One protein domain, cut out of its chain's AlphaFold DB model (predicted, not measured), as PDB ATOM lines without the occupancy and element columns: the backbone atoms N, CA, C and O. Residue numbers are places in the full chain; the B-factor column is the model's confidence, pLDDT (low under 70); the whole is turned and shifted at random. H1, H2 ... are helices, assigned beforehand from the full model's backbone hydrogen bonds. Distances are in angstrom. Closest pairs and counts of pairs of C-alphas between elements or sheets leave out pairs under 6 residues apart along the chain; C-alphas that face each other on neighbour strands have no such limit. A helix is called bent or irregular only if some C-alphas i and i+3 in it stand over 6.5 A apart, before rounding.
ATOM      1  N   MET A   1     172.795 168.925 156.494       40.34
ATOM      2  CA  MET A   1     172.039 168.825 157.761       40.34
ATOM      3  C   MET A   1     172.680 169.786 158.744       40.34
ATOM      4  O   MET A   1     173.835 169.576 159.087       40.34
ATOM      5  N   ALA A   2     172.007 170.885 159.091       48.44
ATOM      6  CA  ALA A   2     172.515 171.812 160.100       48.44
ATOM      7  C   ALA A   2     172.390 171.137 161.473       48.44
ATOM      8  O   ALA A   2     171.297 170.696 161.828       48.44
ATOM      9  N   ARG A   3     173.508 170.991 162.196       47.16
ATOM     10  CA  ARG A   3     173.493 170.525 163.589       47.16
ATOM     11  C   ARG A   3     172.697 171.523 164.422       47.16
ATOM     12  O   ARG A   3     172.806 172.729 164.211       47.16
ATOM     13  N   SER A   4     171.851 171.014 165.309       54.09
ATOM     14  CA  SER A   4     171.005 171.866 166.146       54.09
ATOM     15  C   SER A   4     171.901 172.645 167.124       54.09
ATOM     16  O   SER A   4     172.838 172.041 167.645       54.09
ATOM     17  N   PRO A   5     171.646 173.931 167.435       51.31
ATOM     18  CA  PRO A   5     172.489 174.731 168.343       51.31
ATOM     19  C   PRO A   5     172.722 174.083 169.721       51.31
ATOM     20  O   PRO A   5     173.731 174.319 170.379       51.31
ATOM     21  N   LEU A   6     171.800 173.210 170.139       51.28
ATOM     22  CA  LEU A   6     171.895 172.416 171.363       51.28
ATOM     23  C   LEU A   6     172.975 171.321 171.302       51.28
ATOM     24  O   LEU A   6     173.551 170.982 172.330       51.28
ATOM     25  N   GLU A   7     173.275 170.769 170.123       53.78
ATOM     26  CA  GLU A   7     174.311 169.739 169.955       53.78
ATOM     27  C   GLU A   7     175.727 170.318 170.044       53.78
ATOM     28  O   GLU A   7     176.652 169.614 170.439       53.78
ATOM     29  N   GLU A   8     175.897 171.600 169.712       55.69
ATOM     30  CA  GLU A   8     177.200 172.270 169.703       55.69
ATOM     31  C   GLU A   8     177.727 172.546 171.124       55.69
ATOM     32  O   GLU A   8     178.931 172.505 171.348       55.69
ATOM     33  N   HIS A   9     176.831 172.738 172.101       59.72
ATOM     34  CA  HIS A   9     177.175 173.046 173.503       59.72
ATOM     35  C   HIS A   9     176.982 171.857 174.465       59.72
ATOM     36  O   HIS A   9     177.454 171.878 175.603       59.72
ATOM     37  N   ALA A  10     176.321 170.784 174.019       61.97
ATOM     38  CA  ALA A  10     176.050 169.594 174.824       61.97
ATOM     39  C   ALA A  10     177.279 168.933 175.492       61.97
ATOM     40  O   ALA A  10     177.132 168.481 176.636       61.97
ATOM     41  N   PRO A  11     178.466 168.813 174.852       65.62
ATOM     42  CA  PRO A  11     179.594 168.136 175.493       65.62
ATOM     43  C   PRO A  11     180.130 168.896 176.714       65.62
ATOM     44  O   PRO A  11     180.526 168.253 177.686       65.62
ATOM     45  N   ASP A  12     180.079 170.229 176.705       72.50
ATOM     46  CA  ASP A  12     180.596 171.059 177.799       72.50
ATOM     47  C   ASP A  12     179.659 171.027 179.019       72.50
ATOM     48  O   ASP A  12     180.074 170.741 180.142       72.50
ATOM     49  N   VAL A  13     178.348 171.143 178.774       80.50
ATOM     50  CA  VAL A  13     177.313 171.037 179.818       80.50
ATOM     51  C   VAL A  13     177.317 169.654 180.480       80.50
ATOM     52  O   VAL A  13     177.168 169.535 181.694       80.50
ATOM     53  N   THR A  14     177.528 168.585 179.704       84.94
ATOM     54  CA  THR A  14     177.586 167.216 180.251       84.94
ATOM     55  C   THR A  14     178.754 167.065 181.230       84.94
ATOM     56  O   THR A  14     178.598 166.476 182.301       84.94
ATOM     57  N   ARG A  15     179.916 167.633 180.891       85.00
ATOM     58  CA  ARG A  15     181.109 167.604 181.742       85.00
ATOM     59  C   ARG A  15     180.918 168.420 183.020       85.00
ATOM     60  O   ARG A  15     181.316 167.961 184.090       85.00
ATOM     61  N   GLU A  16     180.273 169.581 182.928       88.25
ATOM     62  CA  GLU A  16     179.909 170.385 184.098       88.25
ATOM     63  C   GLU A  16     178.992 169.604 185.052       88.25
ATOM     64  O   GLU A  16     179.252 169.535 186.255       88.25
ATOM     65  N   ILE A  17     177.955 168.947 184.520       87.75
ATOM     66  CA  ILE A  17     177.023 168.137 185.316       87.75
ATOM     67  C   ILE A  17     177.757 166.976 185.992       87.75
ATOM     68  O   ILE A  17     177.559 166.753 187.186       87.75
ATOM     69  N   MET A  18     178.643 166.274 185.275       88.94
ATOM     70  CA  MET A  18     179.472 165.216 185.865       88.94
ATOM     71  C   MET A  18     180.323 165.729 187.031       88.94
ATOM     72  O   MET A  18     180.444 165.042 188.043       88.94
ATOM     73  N   GLY A  19     180.861 166.948 186.933       89.00
ATOM     74  CA  GLY A  19     181.619 167.588 188.014       89.00
ATOM     75  C   GLY A  19     180.793 167.890 189.271       89.00
ATOM     76  O   GLY A  19     181.358 168.074 190.345       89.00
ATOM     77  N   ARG A  20     179.460 167.912 189.153       92.31
ATOM     78  CA  ARG A  20     178.518 168.169 190.253       92.31
ATOM     79  C   ARG A  20     177.906 166.894 190.836       92.31
ATOM     80  O   ARG A  20     177.173 166.974 191.822       92.31
ATOM     81  N   LEU A  21     178.174 165.732 190.240       92.31
ATOM     82  CA  LEU A  21     177.689 164.451 190.743       92.31
ATOM     83  C   LEU A  21     178.377 164.092 192.065       92.31
ATOM     84  O   LEU A  21     179.560 164.364 192.277       92.31
ATOM     85  N   SER A  22     177.638 163.427 192.955       94.62
ATOM     86  CA  SER A  22     178.235 162.868 194.167       94.62
ATOM     87  C   SER A  22     179.283 161.796 193.809       94.62
ATOM     88  O   SER A  22     179.196 161.174 192.743       94.62
ATOM     89  N   PRO A  23     180.254 161.503 194.694       92.69
ATOM     90  CA  PRO A  23     181.258 160.470 194.431       92.69
ATOM     91  C   PRO A  23     180.650 159.093 194.136       92.69
ATOM     92  O   PRO A  23     181.177 158.334 193.325       92.69
ATOM     93  N   GLU A  24     179.532 158.763 194.781       94.38
ATOM     94  CA  GLU A  24     178.805 157.513 194.560       94.38
ATOM     95  C   GLU A  24     178.087 157.484 193.205       94.38
ATOM     96  O   GLU A  24     178.188 156.491 192.480       94.38
ATOM     97  N   ALA A  25     177.449 158.591 192.813       92.62
ATOM     98  CA  ALA A  25     176.833 158.722 191.495       92.62
ATOM     99  C   ALA A  25     177.884 158.627 190.377       92.62
ATOM    100  O   ALA A  25     177.669 157.936 189.385       92.62
ATOM    101  N   MET A  26     179.063 159.230 190.570       94.81
ATOM    102  CA  MET A  26     180.181 159.107 189.630       94.81
ATOM    103  C   MET A  26     180.720 157.680 189.521       94.81
ATOM    104  O   MET A  26     181.019 157.232 188.415       94.81
ATOM    105  N   ARG A  27     180.844 156.947 190.637       94.44
ATOM    106  CA  ARG A  27     181.242 155.528 190.610       94.44
ATOM    107  C   ARG A  27     180.233 154.682 189.842       94.44
ATOM    108  O   ARG A  27     180.631 153.876 189.011       94.44
ATOM    109  N   THR A  28     178.946 154.917 190.077       95.00
ATOM    110  CA  THR A  28     177.863 154.217 189.378       95.00
ATOM    111  C   THR A  28     177.891 154.519 187.882       95.00
ATOM    112  O   THR A  28     177.874 153.600 187.071       95.00
ATOM    113  N   LEU A  29     178.027 155.793 187.502       93.50
ATOM    114  CA  LEU A  29     178.131 156.202 186.102       93.50
ATOM    115  C   LEU A  29     179.334 155.551 185.400       93.50
ATOM    116  O   LEU A  29     179.203 155.097 184.267       93.50
ATOM    117  N   ARG A  30     180.489 155.462 186.075       93.50
ATOM    118  CA  ARG A  30     181.682 154.774 185.552       93.50
ATOM    119  C   ARG A  30     181.456 153.276 185.379       93.50
ATOM    120  O   ARG A  30     181.762 152.756 184.316       93.50
ATOM    121  N   ALA A  31     180.855 152.610 186.363       95.38
ATOM    122  CA  ALA A  31     180.526 151.191 186.252       95.38
ATOM    123  C   ALA A  31     179.589 150.926 185.059       95.38
ATOM    124  O   ALA A  31     179.832 150.026 184.262       95.38
ATOM    125  N   VAL A  32     178.557 151.758 184.873       93.81
ATOM    126  CA  VAL A  32     177.642 151.642 183.724       93.81
ATOM    127  C   VAL A  32     178.358 151.942 182.400       93.81
ATOM    128  O   VAL A  32     178.112 151.261 181.405       93.81
ATOM    129  N   SER A  33     179.254 152.928 182.377       95.31
ATOM    130  CA  SER A  33     180.103 153.260 181.224       95.31
ATOM    131  C   SER A  33     180.993 152.086 180.805       95.31
ATOM    132  O   SER A  33     181.017 151.738 179.623       95.31
ATOM    133  N   GLU A  34     181.640 151.423 181.764       95.44
ATOM    134  CA  GLU A  34     182.441 150.218 181.538       95.44
ATOM    135  C   GLU A  34     181.577 149.056 181.030       95.44
ATOM    136  O   GLU A  34     181.900 148.448 180.011       95.44
ATOM    137  N   MET A  35     180.427 148.800 181.666       95.56
ATOM    138  CA  MET A  35     179.491 147.747 181.250       95.56
ATOM    139  C   MET A  35     178.963 147.948 179.827       95.56
ATOM    140  O   MET A  35     178.791 146.982 179.085       95.56
ATOM    141  N   ARG A  36     178.678 149.198 179.443       91.81
ATOM    142  CA  ARG A  36     178.164 149.544 178.109       91.81
ATOM    143  C   ARG A  36     179.274 149.784 177.083       91.81
ATOM    144  O   ARG A  36     178.950 150.052 175.928       91.81
ATOM    145  N   ASN A  37     180.546 149.705 177.487       95.25
ATOM    146  CA  ASN A  37     181.717 150.032 176.672       95.25
ATOM    147  C   ASN A  37     181.569 151.377 175.929       95.25
ATOM    148  O   ASN A  37     181.802 151.480 174.723       95.25
ATOM    149  N   ARG A  38     181.096 152.408 176.640       93.81
ATOM    150  CA  ARG A  38     180.807 153.742 176.089       93.81
ATOM    151  C   ARG A  38     181.302 154.843 177.022       93.81
ATOM    152  O   ARG A  38     181.326 154.610 178.226       93.81
ATOM    153  N   PRO A  39     181.637 156.042 176.512       92.69
ATOM    154  CA  PRO A  39     182.042 157.173 177.346       92.69
ATOM    155  C   PRO A  39     180.988 157.521 178.400       92.69
ATOM    156  O   PRO A  39     179.786 157.501 178.119       92.69
ATOM    157  N   ALA A  40     181.435 157.880 179.604       90.69
ATOM    158  CA  ALA A  40     180.554 158.257 180.707       90.69
ATOM    159  C   ALA A  40     179.679 159.473 180.361       90.69
ATOM    160  O   ALA A  40     178.521 159.533 180.769       90.69
ATOM    161  N   GLU A  41     180.198 160.400 179.555       90.56
ATOM    162  CA  GLU A  41     179.464 161.550 179.032       90.56
ATOM    163  C   GLU A  41     178.281 161.116 178.157       90.56
ATOM    164  O   GLU A  41     177.185 161.662 178.260       90.56
ATOM    165  N   ASP A  42     178.488 160.121 177.294       90.44
ATOM    166  CA  ASP A  42     177.451 159.643 176.383       90.44
ATOM    167  C   ASP A  42     176.365 158.874 177.129       90.44
ATOM    168  O   ASP A  42     175.184 159.039 176.826       90.44
ATOM    169  N   VAL A  43     176.763 158.071 178.122       91.50
ATOM    170  CA  VAL A  43     175.832 157.378 179.020       91.50
ATOM    171  C   VAL A  43     175.007 158.395 179.802       91.50
ATOM    172  O   VAL A  43     173.783 158.319 179.796       91.50
ATOM    173  N   LEU A  44     175.649 159.394 180.414       91.19
ATOM    174  CA  LEU A  44     174.937 160.421 181.172       91.19
ATOM    175  C   LEU A  44     173.967 161.209 180.287       91.19
ATOM    176  O   LEU A  44     172.838 161.469 180.696       91.19
ATOM    177  N   ARG A  45     174.379 161.581 179.071       89.06
ATOM    178  CA  ARG A  45     173.521 162.316 178.134       89.06
ATOM    179  C   ARG A  45     172.275 161.522 177.758       89.06
ATOM    180  O   ARG A  45     171.193 162.095 177.661       89.06
ATOM    181  N   GLU A  46     172.427 160.225 177.523       88.94
ATOM    182  CA  GLU A  46     171.319 159.336 177.188       88.94
ATOM    183  C   GLU A  46     170.333 159.196 178.352       88.94
ATOM    184  O   GLU A  46     169.135 159.390 178.157       88.94
ATOM    185  N   GLU A  47     170.835 158.964 179.565       88.25
ATOM    186  CA  GLU A  47     169.993 158.846 180.760       88.25
ATOM    187  C   GLU A  47     169.286 160.171 181.092       88.25
ATOM    188  O   GLU A  47     168.094 160.181 181.399       88.25
ATOM    189  N   LEU A  48     169.964 161.318 180.946       87.38
ATOM    190  CA  LEU A  48     169.336 162.636 181.089       87.38
ATOM    191  C   LEU A  48     168.252 162.868 180.036       87.38
ATOM    192  O   LEU A  48     167.202 163.425 180.349       87.38
ATOM    193  N   ARG A  49     168.475 162.432 178.791       84.25
ATOM    194  CA  ARG A  49     167.468 162.526 177.730       84.25
ATOM    195  C   ARG A  49     166.244 161.672 178.055       84.25
ATOM    196  O   ARG A  49     165.131 162.155 177.859       84.25
ATOM    197  N   GLY A  50     166.443 160.453 178.557       84.25
ATOM    198  CA  GLY A  50     165.361 159.583 179.024       84.25
ATOM    199  C   GLY A  50     164.586 160.215 180.178       84.25
ATOM    200  O   GLY A  50     163.374 160.381 180.092       84.25
ATOM    201  N   TYR A  51     165.294 160.698 181.199       83.00
ATOM    202  CA  TYR A  51     164.687 161.372 182.345       83.00
ATOM    203  C   TYR A  51     163.879 162.614 181.944       83.00
ATOM    204  O   TYR A  51     162.766 162.811 182.426       83.00
ATOM    205  N   ILE A  52     164.413 163.455 181.053       81.44
ATOM    206  CA  ILE A  52     163.702 164.636 180.550       81.44
ATOM    207  C   ILE A  52     162.462 164.223 179.759       81.44
ATOM    208  O   ILE A  52     161.420 164.843 179.934       81.44
ATOM    209  N   ALA A  53     162.550 163.192 178.915       78.12
ATOM    210  CA  ALA A  53     161.401 162.698 178.163       78.12
ATOM    211  C   ALA A  53     160.290 162.182 179.093       78.12
ATOM    212  O   ALA A  53     159.125 162.503 178.874       78.12
ATOM    213  N   ASP A  54     160.653 161.478 180.166       77.00
ATOM    214  CA  ASP A  54     159.707 160.942 181.154       77.00
ATOM    215  C   ASP A  54     159.099 162.021 182.062       77.00
ATOM    216  O   ASP A  54     158.006 161.851 182.606       77.00
ATOM    217  N   LYS A  55     159.821 163.124 182.278       76.00
ATOM    218  CA  LYS A  55     159.385 164.242 183.127       76.00
ATOM    219  C   LYS A  55     158.811 165.413 182.350       76.00
ATOM    220  O   LYS A  55     158.331 166.352 182.986       76.00
ATOM    221  N   LEU A  56     158.855 165.385 181.019       70.62
ATOM    222  CA  LEU A  56     158.262 166.441 180.217       70.62
ATOM    223  C   LEU A  56     156.749 166.417 180.470       70.62
ATOM    224  O   LEU A  56     156.110 165.399 180.186       70.62
TER     225      LEU A  56
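This is residues 1 to 56 of the 92 residues of an uncharacterized protein of Sutterella wadsworthensis 2_1_59BFAA (UniProt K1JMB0). Three helices turn sharply from one to the next, making a small body from residues 10 to 20 of H1, H2 and the beginning of H3, from which two arms stick out: residues 1 to 9 with the start of H1, and residues 49 to 56 with the end of H3. The printed part has 56 residues with three named helices, in the order H1, H2, H3, and no named strand; the class is all helix. It is only just loose, close to compact, with a radius of gyration of the C-alphas of 12.3 A, and elongated, spanning 36 by 23 by 22 A.

H1 is residues 5 to 20, 23.7 A long, beginning at C-alpha 5 (172.489, 174.731, 168.343). It is irregular, with C-alphas 8 and 11 standing 7.5 A apart, and has a kink of 41 degrees near residue 12. H2 is residues 23 to 35, 18.4 A long. H3 is residues 40 to 55, 22.1 A long, ending at C-alpha 55 (159.385, 164.242, 183.127).

H1 touches H3 with residues 11 to 18 alone, about perpendicular at 77 degrees; the closest C-alphas, of Thr 14 and Glu 41, are 6.1 A apart. H1 and H2 are close but not clearly touching, the closest C-alphas being those of Met 18 and Met 26 at 7.2 A, with a steep tilt of 56 degrees, opposite ways. H2 touches H3 with residues 29 to 33 alone, about perpendicular at 75 degrees; the closest C-alphas, of Ser 33 and Ala 40, are 5.0 A apart. Every O i to N i+4 pair is within hydrogen-bond range in H2 and H3, and 9 of 12 in H1.

The C-alphas farthest apart, of Met 1 and Glu 24, are 39.1 A apart. Both links are tight, and the printed part has no cut. Residues 1 to 11 have pLDDT under 70.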